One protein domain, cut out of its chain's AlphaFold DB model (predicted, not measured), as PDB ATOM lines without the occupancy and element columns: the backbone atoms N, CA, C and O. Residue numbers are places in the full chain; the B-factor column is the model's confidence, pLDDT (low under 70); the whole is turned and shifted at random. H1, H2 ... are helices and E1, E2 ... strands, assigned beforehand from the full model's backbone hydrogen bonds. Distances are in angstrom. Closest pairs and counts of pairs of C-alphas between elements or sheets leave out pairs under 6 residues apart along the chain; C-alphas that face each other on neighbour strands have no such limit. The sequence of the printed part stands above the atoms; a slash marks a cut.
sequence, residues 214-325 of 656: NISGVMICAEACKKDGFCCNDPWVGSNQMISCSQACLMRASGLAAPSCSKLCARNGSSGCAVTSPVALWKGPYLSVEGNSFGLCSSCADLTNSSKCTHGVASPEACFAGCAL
ATOM      1  N   ASN A 214     272.075 358.657 289.571       46.38
ATOM      2  CA  ASN A 214     272.350 357.244 289.873       46.38
ATOM      3  C   ASN A 214     273.292 356.552 288.871       46.38
ATOM      4  O   ASN A 214     273.929 355.569 289.230       46.38
ATOM      5  N   ILE A 215     273.441 357.074 287.647       46.16
ATOM      6  CA  ILE A 215     274.391 356.536 286.654       46.16
ATOM      7  C   ILE A 215     275.823 356.948 287.026       46.16
ATOM      8  O   ILE A 215     276.739 356.125 286.982       46.16
ATOM      9  N   SER A 216     276.000 358.187 287.501       53.59
ATOM     10  CA  SER A 216     277.281 358.666 288.034       53.59
ATOM     11  C   SER A 216     277.708 357.886 289.289       53.59
ATOM     12  O   SER A 216     278.852 357.445 289.378       53.59
ATOM     13  N   GLY A 217     276.780 357.611 290.216       55.97
ATOM     14  CA  GLY A 217     277.061 356.835 291.431       55.97
ATOM     15  C   GLY A 217     277.488 355.387 291.159       55.97
ATOM     16  O   GLY A 217     278.447 354.913 291.763       55.97
ATOM     17  N   VAL A 218     276.832 354.703 290.213       61.88
ATOM     18  CA  VAL A 218     277.184 353.327 289.808       61.88
ATOM     19  C   VAL A 218     278.613 353.262 289.261       61.88
ATOM     20  O   VAL A 218     279.389 352.406 289.688       61.88
ATOM     21  N   MET A 219     278.985 354.191 288.376       62.69
ATOM     22  CA  MET A 219     280.322 354.227 287.769       62.69
ATOM     23  C   MET A 219     281.414 354.619 288.774       62.69
ATOM     24  O   MET A 219     282.449 353.957 288.833       62.69
ATOM     25  N   ILE A 220     281.167 355.627 289.619       69.19
ATOM     26  CA  ILE A 220     282.116 356.076 290.654       69.19
ATOM     27  C   ILE A 220     282.382 354.963 291.673       69.19
ATOM     28  O   ILE A 220     283.529 354.711 292.044       69.19
ATOM     29  N   CYS A 221     281.331 354.272 292.116       79.06
ATOM     30  CA  CYS A 221     281.457 353.178 293.070       79.06
ATOM     31  C   CYS A 221     282.183 351.971 292.473       79.06
ATOM     32  O   CYS A 221     283.031 351.384 293.142       79.06
ATOM     33  N   ALA A 222     281.894 351.621 291.217       80.88
ATOM     34  CA  ALA A 222     282.587 350.545 290.519       80.88
ATOM     35  C   ALA A 222     284.093 350.827 290.386       80.88
ATOM     36  O   ALA A 222     284.916 349.949 290.641       80.88
ATOM     37  N   GLU A 223     284.466 352.056 290.028       80.50
ATOM     38  CA  GLU A 223     285.866 352.440 289.840       80.50
ATOM     39  C   GLU A 223     286.642 352.516 291.161       80.50
ATOM     40  O   GLU A 223     287.742 351.967 291.263       80.50
ATOM     41  N   ALA A 224     286.056 353.117 292.200       81.94
ATOM     42  CA  ALA A 224     286.673 353.197 293.522       81.94
ATOM     43  C   ALA A 224     286.896 351.803 294.136       81.94
ATOM     44  O   ALA A 224     287.984 351.497 294.622       81.94
ATOM     45  N   CYS A 225     285.903 350.919 294.040       87.94
ATOM     46  CA  CYS A 225     286.005 349.558 294.557       87.94
ATOM     47  C   CYS A 225     287.003 348.696 293.778       87.94
ATOM     48  O   CYS A 225     287.765 347.933 294.380       87.94
ATOM     49  N   LYS A 226     287.067 348.870 292.454       88.62
ATOM     50  CA  LYS A 226     288.086 348.235 291.616       88.62
ATOM     51  C   LYS A 226     289.494 348.700 291.988       88.62
ATOM     52  O   LYS A 226     290.406 347.876 292.048       88.62
ATOM     53  N   LYS A 227     289.677 349.994 292.276       87.44
ATOM     54  CA  LYS A 227     290.959 350.565 292.720       87.44
ATOM     55  C   LYS A 227     291.430 349.978 294.057       87.44
ATOM     56  O   LYS A 227     292.619 349.714 294.206       87.44
ATOM     57  N   ASP A 228     290.506 349.683 294.967       84.94
ATOM     58  CA  ASP A 228     290.798 349.049 296.265       84.94
ATOM     59  C   ASP A 228     290.971 347.513 296.182       84.94
ATOM     60  O   ASP A 228     291.186 346.817 297.189       84.94
ATOM     61  N   GLY A 229     290.929 346.967 294.961       88.31
ATOM     62  CA  GLY A 229     291.171 345.559 294.664       88.31
ATOM     63  C   GLY A 229     289.972 344.647 294.929       88.31
ATOM     64  O   GLY A 229     290.168 343.443 295.117       88.31
ATOM     65  N   PHE A 230     288.758 345.204 294.972       92.19
ATOM     66  CA  PHE A 230     287.505 344.454 295.049       92.19
ATOM     67  C   PHE A 230     286.888 344.245 293.654       92.19
ATOM     68  O   PHE A 230     287.129 344.995 292.708       92.19
ATOM     69  N   CYS A 231     286.078 343.200 293.537       86.50
ATOM     70  CA  CYS A 231     285.332 342.780 292.345       86.50
ATOM     71  C   CYS A 231     283.849 342.642 292.703       86.50
ATOM     72  O   CYS A 231     283.440 342.984 293.817       86.50
ATOM     73  N   CYS A 232     283.039 342.148 291.767       86.75
ATOM     74  CA  CYS A 232     281.592 342.320 291.773       86.75
ATOM     75  C   CYS A 232     281.240 343.810 291.729       86.75
ATOM     76  O   CYS A 232     280.417 344.292 292.508       86.75
ATOM     77  N   ASN A 233     281.918 344.555 290.846       85.81
ATOM     78  CA  ASN A 233     281.783 346.009 290.740       85.81
ATOM     79  C   ASN A 233     280.494 346.461 290.035       85.81
ATOM     80  O   ASN A 233     280.200 347.651 290.034       85.81
ATOM     81  N   ASP A 234     279.684 345.531 289.523       81.00
ATOM     82  CA  ASP A 234     278.289 345.798 289.172       81.00
ATOM     83  C   ASP A 234     277.428 345.808 290.454       81.00
ATOM     84  O   ASP A 234     277.269 344.763 291.092       81.00
ATOM     85  N   PRO A 235     276.857 346.955 290.865       72.81
ATOM     86  CA  PRO A 235     276.086 347.048 292.102       72.81
ATOM     87  C   PRO A 235     274.745 346.295 292.051       72.81
ATOM     88  O   PRO A 235     274.051 346.195 293.062       72.81
ATOM     89  N   TRP A 236     274.354 345.729 290.911       78.69
ATOM     90  CA  TRP A 236     273.140 344.920 290.791       78.69
ATOM     91  C   TRP A 236     273.414 343.416 290.848       78.69
ATOM     92  O   TRP A 236     272.467 342.628 290.894       78.69
ATOM     93  N   VAL A 237     274.688 343.020 290.907       76.12
ATOM     94  CA  VAL A 237     275.136 341.627 290.918       76.12
ATOM     95  C   VAL A 237     275.972 341.369 292.171       76.12
ATOM     96  O   VAL A 237     277.114 341.805 292.281       76.12
ATOM     97  N   GLY A 238     275.407 340.642 293.135       82.31
ATOM     98  CA  GLY A 238     276.116 340.183 294.332       82.31
ATOM     99  C   GLY A 238     276.412 338.685 294.291       82.31
ATOM    100  O   GLY A 238     275.783 337.929 293.548       82.31
ATOM    101  N   SER A 239     277.354 338.241 295.121       84.75
ATOM    102  CA  SER A 239     277.800 336.847 295.173       84.75
ATOM    103  C   SER A 239     278.080 336.396 296.609       84.75
ATOM    104  O   SER A 239     278.220 337.220 297.513       84.75
ATOM    105  N   ASN A 240     278.136 335.081 296.826       88.12
ATOM    106  CA  ASN A 240     278.433 334.433 298.113       88.12
ATOM    107  C   ASN A 240     277.574 334.880 299.304       88.12
ATOM    108  O   ASN A 240     278.005 334.774 300.451       88.12
ATOM    109  N   GLN A 241     276.350 335.353 299.053       91.06
ATOM    110  CA  GLN A 241     275.422 335.848 300.076       91.06
ATOM    111  C   GLN A 241     275.944 337.084 300.834       91.06
ATOM    112  O   GLN A 241     275.427 337.428 301.901       91.06
ATOM    113  N   MET A 242     276.926 337.791 300.267       90.69
ATOM    114  CA  MET A 242     277.575 338.969 300.841       90.69
ATOM    115  C   MET A 242     277.374 340.201 299.950       90.69
ATOM    116  O   MET A 242     277.247 340.088 298.733       90.69
ATOM    117  N   ILE A 243     277.345 341.383 300.569       92.38
ATOM    118  CA  ILE A 243     277.207 342.671 299.871       92.38
ATOM    119  C   ILE A 243     278.571 343.065 299.289       92.38
ATOM    120  O   ILE A 243     279.566 343.079 300.014       92.38
ATOM    121  N   SER A 244     278.632 343.386 297.995       92.62
ATOM    122  CA  SER A 244     279.871 343.834 297.350       92.62
ATOM    123  C   SER A 244     280.252 345.268 297.744       92.62
ATOM    124  O   SER A 244     279.440 346.040 298.263       92.62
ATOM    125  N   CYS A 245     281.498 345.658 297.460       93.31
ATOM    126  CA  CYS A 245     281.954 347.033 297.677       93.31
ATOM    127  C   CYS A 245     281.121 348.043 296.869       93.31
ATOM    128  O   CYS A 245     280.686 349.059 297.413       93.31
ATOM    129  N   SER A 246     280.824 347.747 295.600       88.44
ATOM    130  CA  SER A 246     280.021 348.630 294.745       88.44
ATOM    131  C   SER A 246     278.576 348.744 295.242       88.44
ATOM    132  O   SER A 246     278.023 349.841 295.249       88.44
ATOM    133  N   GLN A 247     277.985 347.648 295.737       88.50
ATOM    134  CA  GLN A 247     276.649 347.625 296.341       88.50
ATOM    135  C   GLN A 247     276.571 348.519 297.580       88.50
ATOM    136  O   GLN A 247     275.694 349.379 297.674       88.50
ATOM    137  N   ALA A 248     277.511 348.357 298.510       89.56
ATOM    138  CA  ALA A 248     277.580 349.164 299.725       89.56
ATOM    139  C   ALA A 248     277.855 350.649 299.421       89.56
ATOM    140  O   ALA A 248     277.216 351.531 299.998       89.56
ATOM    141  N   CYS A 249     278.737 350.936 298.463       86.69
ATOM    142  CA  CYS A 249     279.006 352.297 298.008       86.69
ATOM    143  C   CYS A 249     277.775 352.946 297.367       86.69
ATOM    144  O   CYS A 249     277.468 354.098 297.667       86.69
ATOM    145  N   LEU A 250     277.008 352.211 296.557       81.31
ATOM    146  CA  LEU A 250     275.788 352.740 295.952       81.31
ATOM    147  C   LEU A 250     274.712 353.033 297.010       81.31
ATOM    148  O   LEU A 250     274.026 354.051 296.922       81.31
ATOM    149  N   MET A 251     274.603 352.201 298.055       80.69
ATOM    150  CA  MET A 251     273.734 352.492 299.205       80.69
ATOM    151  C   MET A 251     274.148 353.799 299.905       80.69
ATOM    152  O   MET A 251     273.282 354.611 300.232       80.69
ATOM    153  N   ARG A 252     275.458 354.036 300.102       81.00
ATOM    154  CA  ARG A 252     276.000 355.296 300.653       81.00
ATOM    155  C   ARG A 252     275.723 356.495 299.744       81.00
ATOM    156  O   ARG A 252     275.275 357.528 300.238       81.00
ATOM    157  N   ALA A 253     275.965 356.348 298.441       71.88
ATOM    158  CA  ALA A 253     275.733 357.377 297.422       71.88
ATOM    159  C   ALA A 253     274.260 357.792 297.357       71.88
ATOM    160  O   ALA A 253     273.942 358.953 297.119       71.88
ATOM    161  N   SER A 254     273.372 356.851 297.669       69.00
ATOM    162  CA  SER A 254     271.924 357.051 297.686       69.00
ATOM    163  C   SER A 254     271.382 357.511 299.044       69.00
ATOM    164  O   SER A 254     270.175 357.486 299.274       69.00
ATOM    165  N   GLY A 255     272.264 357.934 299.958       71.56
ATOM    166  CA  GLY A 255     271.892 358.596 301.210       71.56
ATOM    167  C   GLY A 255     271.908 357.715 302.462       71.56
ATOM    168  O   GLY A 255     271.562 358.202 303.539       71.56
ATOM    169  N   LEU A 256     272.328 356.445 302.386       76.69
ATOM    170  CA  LEU A 256     272.473 355.622 303.591       76.69
ATOM    171  C   LEU A 256     273.682 356.096 304.412       76.69
ATOM    172  O   LEU A 256     274.808 356.161 303.915       76.69
ATOM    173  N   ALA A 257     273.470 356.408 305.691       80.12
ATOM    174  CA  ALA A 257     274.552 356.817 306.586       80.12
ATOM    175  C   ALA A 257     275.589 355.692 306.770       80.12
ATOM    176  O   ALA A 257     275.220 354.519 306.839       80.12
ATOM    177  N   ALA A 258     276.876 356.042 306.914       83.00
ATOM    178  CA  ALA A 258     277.972 355.071 307.046       83.00
ATOM    179  C   ALA A 258     277.723 354.010 308.132       83.00
ATOM    180  O   ALA A 258     277.791 352.822 307.817       83.00
ATOM    181  N   PRO A 259     277.316 354.384 309.365       84.81
ATOM    182  CA  PRO A 259     277.060 353.401 310.414       84.81
ATOM    183  C   PRO A 259     275.867 352.490 310.100       84.81
ATOM    184  O   PRO A 259     275.859 351.327 310.493       84.81
ATOM    185  N   SER A 260     274.856 352.998 309.389       85.38
ATOM    186  CA  SER A 260     273.686 352.218 308.968       85.38
ATOM    187  C   SER A 260     274.016 351.267 307.817       85.38
ATOM    188  O   SER A 260     273.520 350.147 307.802       85.38
ATOM    189  N   CYS A 261     274.897 351.679 306.903       88.44
ATOM    190  CA  CYS A 261     275.450 350.832 305.848       88.44
ATOM    191  C   CYS A 261     276.274 349.684 306.448       88.44
ATOM    192  O   CYS A 261     276.010 348.519 306.167       88.44
ATOM    193  N   SER A 262     277.199 349.992 307.362       90.62
ATOM    194  CA  SER A 262     278.069 348.994 307.994       90.62
ATOM    195  C   SER A 262     277.302 347.933 308.790       90.62
ATOM    196  O   SER A 262     277.741 346.788 308.861       90.62
ATOM    197  N   LYS A 263     276.126 348.265 309.343       90.44
ATOM    198  CA  LYS A 263     275.246 347.289 310.012       90.44
ATOM    199  C   LYS A 263     274.711 346.206 309.066       90.44
ATOM    200  O   LYS A 263     274.417 345.111 309.530       90.44
ATOM    201  N   LEU A 264     274.610 346.482 307.762       87.00
ATOM    202  CA  LEU A 264     274.170 345.509 306.753       87.00
ATOM    203  C   LEU A 264     275.288 344.540 306.337       87.00
ATOM    204  O   LEU A 264     275.004 343.497 305.751       87.00
ATOM    205  N   CYS A 265     276.547 344.868 306.646       92.38
ATOM    206  CA  CYS A 265     277.722 344.124 306.192       92.38
ATOM    207  C   CYS A 265     278.000 342.834 306.967       92.38
ATOM    208  O   CYS A 265     278.789 342.020 306.497       92.38
ATOM    209  N   ALA A 266     277.370 342.620 308.127       89.38
ATOM    210  CA  ALA A 266     277.547 341.418 308.943       89.38
ATOM    211  C   ALA A 266     276.866 340.194 308.296       89.38
ATOM    212  O   ALA A 266     275.821 339.728 308.749       89.38
ATOM    213  N   ARG A 267     277.448 339.704 307.197       89.62
ATOM    214  CA  ARG A 267     276.945 338.596 306.377       89.62
ATOM    215  C   ARG A 267     278.020 337.537 306.170       89.62
ATOM    216  O   ARG A 267     279.208 337.809 306.240       89.62
ATOM    217  N   ASN A 268     277.595 336.317 305.899       87.38
ATOM    218  CA  ASN A 268     278.447 335.175 305.595       87.38
ATOM    219  C   ASN A 268     277.754 334.267 304.566       87.38
ATOM    220  O   ASN A 268     276.619 334.532 304.164       87.38
ATOM    221  N   GLY A 269     278.408 333.166 304.185       83.25
ATOM    222  CA  GLY A 269     277.887 332.179 303.226       83.25
ATOM    223  C   GLY A 269     276.599 331.445 303.642       83.25
ATOM    224  O   GLY A 269     276.210 330.483 302.986       83.25
ATOM    225  N   SER A 270     275.933 331.863 304.722       85.50
ATOM    226  CA  SER A 270     274.634 331.350 305.179       85.50
ATOM    227  C   SER A 270     273.603 332.461 305.433       85.50
ATOM    228  O   SER A 270     272.565 332.212 306.039       85.50
ATOM    229  N   SER A 271     273.870 333.699 305.001       83.62
ATOM    230  CA  SER A 271     273.024 334.871 305.291       83.62
ATOM    231  C   SER A 271     271.847 335.083 304.322       83.62
ATOM    232  O   SER A 271     271.074 336.029 304.486       83.62
ATOM    233  N   GLY A 272     271.699 334.235 303.303       85.12
ATOM    234  CA  GLY A 272     270.640 334.303 302.297       85.12
ATOM    235  C   GLY A 272     270.967 335.186 301.085       85.12
ATOM    236  O   GLY A 272     271.928 335.956 301.069       85.12
ATOM    237  N   CYS A 273     270.146 335.063 300.042       83.75
ATOM    238  CA  CYS A 273     270.410 335.623 298.711       83.75
ATOM    239  C   CYS A 273     269.852 337.027 298.466       83.75
ATOM    240  O   CYS A 273     269.992 337.542 297.358       83.75
ATOM    241  N   ALA A 274     269.210 337.629 299.464       80.50
ATOM    242  CA  ALA A 274     268.592 338.936 299.349       80.50
ATOM    243  C   ALA A 274     268.867 339.771 300.600       80.50
ATOM    244  O   ALA A 274     268.849 339.256 301.720       80.50
ATOM    245  N   VAL A 275     269.103 341.065 300.407       80.00
ATOM    246  CA  VAL A 275     269.122 342.049 301.493       80.00
ATOM    247  C   VAL A 275     268.361 343.289 301.057       80.00
ATOM    248  O   VAL A 275     268.581 343.802 299.960       80.00
ATOM    249  N   THR A 276     267.466 343.769 301.916       77.06
ATOM    250  CA  THR A 276     266.701 344.988 301.659       77.06
ATOM    251  C   THR A 276     267.409 346.172 302.294       77.06
ATOM    252  O   THR A 276     267.663 346.183 303.499       77.06
ATOM    253  N   SER A 277     267.725 347.174 301.481       67.12
ATOM    254  CA  SER A 277     268.233 348.453 301.965       67.12
ATOM    255  C   SER A 277     267.069 349.413 302.243       67.12
ATOM    256  O   SER A 277     266.128 349.461 301.446       67.12
ATOM    257  N   PRO A 278     267.110 350.204 303.333       63.78
ATOM    258  CA  PRO A 278     266.050 351.158 303.659       63.78
ATOM    259  C   PRO A 278     266.057 352.408 302.759       63.78
ATOM    260  O   PRO A 278     265.168 353.244 302.884       63.78
ATOM    261  N   VAL A 279     267.045 352.555 301.866       56.16
ATOM    262  CA  VAL A 279     267.103 353.640 300.875       56.16
ATOM    263  C   VAL A 279     266.525 353.214 299.521       56.16
ATOM    264  O   VAL A 279     266.766 352.105 299.030       56.16
ATOM    265  N   ALA A 280     265.768 354.127 298.907       53.94
ATOM    266  CA  ALA A 280     265.314 354.021 297.526       53.94
ATOM    267  C   ALA A 280     266.500 354.230 296.556       53.94
ATOM    268  O   ALA A 280     267.353 355.078 296.791       53.94
ATOM    269  N   LEU A 281     266.558 353.456 295.474       50.56
ATOM    270  CA  LEU A 281     267.626 353.371 294.484       50.56
ATOM    271  C   LEU A 281     266.942 353.328 293.128       50.56
ATOM    272  O   LEU A 281     265.878 352.730 292.968       50.56
ATOM    273  N   TRP A 282     267.563 353.956 292.143       42.19
ATOM    274  CA  TRP A 282     267.070 353.969 290.777       42.19
ATOM    275  C   TRP A 282     267.640 352.766 290.016       42.19
ATOM    276  O   TRP A 282     268.856 352.646 289.866       42.19
ATOM    277  N   LYS A 283     266.778 351.863 289.544       43.22
ATOM    278  CA  LYS A 283     267.159 350.672 288.769       43.22
ATOM    279  C   LYS A 283     266.661 350.838 287.334       43.22
ATOM    280  O   LYS A 283     265.684 350.213 286.927       43.22
ATOM    281  N   GLY A 284     267.282 351.741 286.579       44.38
ATOM    282  CA  GLY A 284     266.735 352.133 285.279       44.38
ATOM    283  C   GLY A 284     265.427 352.936 285.424       44.38
ATOM    284  O   GLY A 284     265.193 353.526 286.475       44.38
ATOM    285  N   PRO A 285     264.550 352.983 284.404       34.34
ATOM    286  CA  PRO A 285     263.536 354.035 284.229       34.34
ATOM    287  C   PRO A 285     262.363 354.061 285.234       34.34
ATOM    288  O   PRO A 285     261.422 354.824 285.031       34.34
ATOM    289  N   TYR A 286     262.401 353.288 286.323       34.47
ATOM    290  CA  TYR A 286     261.367 353.293 287.362       34.47
ATOM    291  C   TYR A 286     261.964 353.488 288.763       34.47
ATOM    292  O   TYR A 286     262.974 352.883 289.123       34.47
ATOM    293  N   LEU A 287     261.287 354.311 289.572       33.22
ATOM    294  CA  LEU A 287     261.504 354.453 291.013       33.22
ATOM    295  C   LEU A 287     260.622 353.425 291.739       33.22
ATOM    296  O   LEU A 287     259.397 353.549 291.705       33.22
ATOM    297  N   SER A 288     261.202 352.419 292.397       35.31
ATOM    298  CA  SER A 288     260.437 351.547 293.298       35.31
ATOM    299  C   SER A 288     260.344 352.199 294.678       35.31
ATOM    300  O   SER A 288     261.355 352.441 295.335       35.31
ATOM    301  N   VAL A 289     259.119 352.508 295.102       32.47
ATOM    302  CA  VAL A 289     258.817 353.208 296.368       32.47
ATOM    303  C   VAL A 289     258.935 352.273 297.588       32.47
ATOM    304  O   VAL A 289     258.924 352.723 298.729       32.47
ATOM    305  N   GLU A 290     259.116 350.973 297.356       39.19
ATOM    306  CA  GLU A 290     259.352 349.955 298.380       39.19
ATOM    307  C   GLU A 290     260.825 349.524 298.308       39.19
ATOM    308  O   GLU A 290     261.331 349.237 297.224       39.19
ATOM    309  N   GLY A 291     261.530 349.573 299.445       51.66
ATOM    310  CA  GLY A 291     262.996 349.492 299.552       51.66
ATOM    311  C   GLY A 291     263.686 348.434 298.679       51.66
ATOM    312  O   GLY A 291     263.164 347.351 298.414       51.66
ATOM    313  N   ASN A 292     264.903 348.748 298.232       60.25
ATOM    314  CA  ASN A 292     265.600 347.956 297.219       60.25
ATOM    315  C   ASN A 292     266.154 346.662 297.789       60.25
ATOM    316  O   ASN A 292     266.951 346.679 298.728       60.25
ATOM    317  N   SER A 293     265.778 345.551 297.159       66.62
ATOM    318  CA  SER A 293     266.366 344.242 297.415       66.62
ATOM    319  C   SER A 293     267.575 344.017 296.506       66.62
ATOM    320  O   SER A 293     267.448 344.003 295.281       66.62
ATOM    321  N   PHE A 294     268.742 343.791 297.104       75.75
ATOM    322  CA  PHE A 294     269.963 343.400 296.401       75.75
ATOM    323  C   PHE A 294     270.058 341.880 296.307       75.75
ATOM    324  O   PHE A 294     269.924 341.196 297.321       75.75
ATOM    325  N   GLY A 295     270.308 341.357 295.105       78.62
ATOM    326  CA  GLY A 295     270.583 339.936 294.886       78.62
ATOM    327  C   GLY A 295     272.040 339.599 295.207       78.62
ATOM    328  O   GLY A 295     272.941 340.295 294.745       78.62
ATOM    329  N   LEU A 296     272.268 338.546 295.997       85.75
ATOM    330  CA  LEU A 296     273.584 338.189 296.552       85.75
ATOM    331  C   LEU A 296     274.057 336.767 296.190       85.75
ATOM    332  O   LEU A 296     275.071 336.308 296.705       85.75
ATOM    333  N   CYS A 297     273.320 336.040 295.348       85.38
ATOM    334  CA  CYS A 297     273.621 334.651 294.965       85.38
ATOM    335  C   CYS A 297     273.821 334.492 293.457       85.38
ATOM    336  O   CYS A 297     273.343 333.535 292.851       85.38
ATOM    337  N   SER A 298     274.493 335.457 292.842       84.94
ATOM    338  CA  SER A 298     274.845 335.434 291.428       84.94
ATOM    339  C   SER A 298     276.354 335.257 291.246       84.94
ATOM    340  O   SER A 298     277.129 335.239 292.207       84.94
ATOM    341  N   SER A 299     276.767 335.105 289.990       84.12
ATOM    342  CA  SER A 299     278.173 335.059 289.597       84.12
ATOM    343  C   SER A 299     278.580 336.410 289.025       84.12
ATOM    344  O   SER A 299     277.886 336.951 288.166       84.12
ATOM    345  N   CYS A 300     279.701 336.949 289.492       84.62
ATOM    346  CA  CYS A 300     280.227 338.224 289.012       84.62
ATOM    347  C   CYS A 300     281.050 338.021 287.734       84.62
ATOM    348  O   CYS A 300     281.696 336.987 287.572       84.62
ATOM    349  N   ALA A 301     281.028 338.998 286.829       83.94
ATOM    350  CA  ALA A 301     281.759 338.928 285.561       83.94
ATOM    351  C   ALA A 301     283.233 339.364 285.684       83.94
ATOM    352  O   ALA A 301     284.050 339.030 284.832       83.94
ATOM    353  N   ASP A 302     283.582 340.094 286.745       83.88
ATOM    354  CA  ASP A 302     284.884 340.730 286.972       83.88
ATOM    355  C   ASP A 302     285.748 339.985 288.010       83.88
ATOM    356  O   ASP A 302     286.474 340.599 288.793       83.88
ATOM    357  N   LEU A 303     285.671 338.650 288.028       86.25
ATOM    358  CA  LEU A 303     286.481 337.815 288.919       86.25
ATOM    359  C   LEU A 303     287.973 337.923 288.586       86.25
ATOM    360  O   LEU A 303     288.373 338.011 287.426       86.25
ATOM    361  N   THR A 304     288.809 337.870 289.621       83.50
ATOM    362  CA  THR A 304     290.272 337.896 289.484       83.50
ATOM    363  C   THR A 304     290.913 336.833 290.372       83.50
ATOM    364  O   THR A 304     290.294 336.328 291.306       83.50
ATOM    365  N   ASN A 305     292.192 336.537 290.134       83.44
ATOM    366  CA  ASN A 305     292.959 335.577 290.939       83.44
ATOM    367  C   ASN A 305     293.329 336.101 292.343       83.44
ATOM    368  O   ASN A 305     294.021 335.419 293.091       83.44
ATOM    369  N   SER A 306     292.897 337.313 292.708       82.75
ATOM    370  CA  SER A 306     293.060 337.849 294.061       82.75
ATOM    371  C   SER A 306     292.178 337.083 295.042       82.75
ATOM    372  O   SER A 306     291.018 336.814 294.737       82.75
ATOM    373  N   SER A 307     292.675 336.811 296.250       82.62
ATOM    374  CA  SER A 307     291.897 336.171 297.323       82.62
ATOM    375  C   SER A 307     290.637 336.955 297.713       82.62
ATOM    376  O   SER A 307     289.690 336.371 298.226       82.62
ATOM    377  N   LYS A 308     290.587 338.259 297.406       83.00
ATOM    378  CA  LYS A 308     289.390 339.104 297.562       83.00
ATOM    379  C   LYS A 308     288.296 338.822 296.520       83.00
ATOM    380  O   LYS A 308     287.197 339.355 296.658       83.00
ATOM    381  N   CYS A 309     288.609 338.040 295.482       82.88
ATOM    382  CA  CYS A 309     287.867 338.003 294.226       82.88
ATOM    383  C   CYS A 309     287.772 336.664 293.504       82.88
ATOM    384  O   CYS A 309     287.044 336.569 292.516       82.88
ATOM    385  N   THR A 310     288.470 335.632 293.974       81.38
ATOM    386  CA  THR A 310     288.558 334.334 293.286       81.38
ATOM    387  C   THR A 310     287.194 333.669 293.084       81.38
ATOM    388  O   THR A 310     286.986 332.972 292.096       81.38
ATOM    389  N   HIS A 311     286.245 333.913 293.989       82.31
ATOM    390  CA  HIS A 311     284.915 333.301 293.957       82.31
ATOM    391  C   HIS A 311     283.779 334.327 294.061       82.31
ATOM    392  O   HIS A 311     282.690 333.979 294.492       82.31
ATOM    393  N   GLY A 312     284.015 335.593 293.705       87.31
ATOM    394  CA  GLY A 312     283.052 336.687 293.879       87.31
ATOM    395  C   GLY A 312     283.354 337.502 295.133       87.31
ATOM    396  O   GLY A 312     284.520 337.756 295.428       87.31
ATOM    397  N   VAL A 313     282.327 337.906 295.887       91.38
ATOM    398  CA  VAL A 313     282.518 338.648 297.144       91.38
ATOM    399  C   VAL A 313     283.073 337.685 298.192       91.38
ATOM    400  O   VAL A 313     282.344 336.850 298.718       91.38
ATOM    401  N   ALA A 314     284.382 337.735 298.435       86.62
ATOM    402  CA  ALA A 314     285.057 336.735 299.263       86.62
ATOM    403  C   ALA A 314     284.769 336.892 300.764       86.62
ATOM    404  O   ALA A 314     284.829 335.909 301.505       86.62
ATOM    405  N   SER A 315     284.483 338.114 301.221       90.06
ATOM    406  CA  SER A 315     284.371 338.409 302.646       90.06
ATOM    407  C   SER A 315     283.649 339.750 302.932       90.06
ATOM    408  O   SER A 315     283.549 340.600 302.037       90.06
ATOM    409  N   PRO A 316     283.135 339.974 304.163       91.12
ATOM    410  CA  PRO A 316     282.426 341.203 304.562       91.12
ATOM    411  C   PRO A 316     283.214 342.504 304.384       91.12
ATOM    412  O   PRO A 316     282.626 343.581 304.287       91.12
ATOM    413  N   GLU A 317     284.539 342.414 304.332       92.81
ATOM    414  CA  GLU A 317     285.469 343.524 304.141       92.81
ATOM    415  C   GLU A 317     285.150 344.322 302.872       92.81
ATOM    416  O   GLU A 317     285.307 345.540 302.879       92.81
ATOM    417  N   ALA A 318     284.637 343.676 301.817       92.50
ATOM    418  CA  ALA A 318     284.186 344.371 300.613       92.50
ATOM    419  C   ALA A 318     283.032 345.338 300.918       92.50
ATOM    420  O   ALA A 318     283.079 346.501 300.525       92.50
ATOM    421  N   CYS A 319     282.031 344.893 301.681       93.94
ATOM    422  CA  CYS A 319     280.919 345.738 302.110       93.94
ATOM    423  C   CYS A 319     281.402 346.883 303.007       93.94
ATOM    424  O   CYS A 319     281.011 348.031 302.801       93.94
ATOM    425  N   PHE A 320     282.286 346.605 303.971       94.00
ATOM    426  CA  PHE A 320     282.828 347.650 304.842       94.00
ATOM    427  C   PHE A 320     283.637 348.695 304.065       94.00
ATOM    428  O   PHE A 320     283.481 349.883 304.338       94.00
ATOM    429  N   ALA A 321     284.428 348.278 303.071       92.62
ATOM    430  CA  ALA A 321     285.149 349.186 302.183       92.62
ATOM    431  C   ALA A 321     284.183 350.070 301.382       92.62
ATOM    432  O   ALA A 321     284.304 351.292 301.407       92.62
ATOM    433  N   GLY A 322     283.146 349.480 300.778       91.31
ATOM    434  CA  GLY A 322     282.108 350.235 300.074       91.31
ATOM    435  C   GLY A 322     281.342 351.203 300.980       91.31
ATOM    436  O   GLY A 322     281.080 352.341 300.599       91.31
ATOM    437  N   CYS A 323     281.044 350.797 302.218       91.56
ATOM    438  CA  CYS A 323     280.436 351.666 303.221       91.56
ATOM    439  C   CYS A 323     281.382 352.759 303.730       91.56
ATOM    440  O   CYS A 323     280.883 353.708 304.324       91.56
ATOM    441  N   ALA A 324     282.699 352.647 303.551       89.50
ATOM    442  CA  ALA A 324     283.678 353.664 303.940       89.50
ATOM    443  C   ALA A 324     283.938 354.692 302.826       89.50
ATOM    444  O   ALA A 324     284.383 355.805 303.118       89.50
ATOM    445  N   LEU A 325     283.609 354.361 301.571       83.88
ATOM    446  CA  LEU A 325     283.674 355.311 300.467       83.88
ATOM    447  C   LEU A 325     282.772 356.520 300.759       83.88
ATOM    448  O   LEU A 325     281.665 356.394 301.292       83.88
TER     449      LEU A 325
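What this domain is: This is residues 214 to 325 of the 656 residues of the protein "Hypothetical protein" of Polarella glacialis (UniProt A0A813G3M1). There is little regular structure: helices H2 and H4 lie side by side between H1 and H3, amid long loops and a small antiparallel hairpin, E1 and E2. The printed part has 112 residues, under half of them in named elements, and the class is mostly helix, with four named helices and two named strands in the order H1 H2 H3 E1 E2 H4. The whole is compact, radius of gyration of the C-alphas 12.4 A, spanning 38 by 29 by 26 A.

Where its parts are: E1 is residues 274 to 276, E2 293 to 295. H1, 214 to 227, 20.0 A long, begins at C-alpha (272.350, 357.244, 289.873). H2 is 245 to 253, H3 258 to 264, H4 317 to 324, ending at C-alpha (283.678, 353.664, 303.940).

How they stand to each other: E1 and E2 are antiparallel neighbours, with N 294 and O 275 within hydrogen-bond range at 2.9 A. H2 touches H4 at 20 degrees, a shallow tilt; closest C-alphas Cys 245 and Gly 322, 4.0 A. H1 touches H2, closest C-alphas Cys 221 and Ser 246, 5.1 A. Every O i to N i+4 pair is within range in H1, H2 and H4, 2 of 3 in H3.

The domain as a whole: The printed part has no cut. Links H1 to H2, E1 to E2 and E2 to H4 are long. Residues 214 to 220, 254 and 277 to 293 have pLDDT under 70.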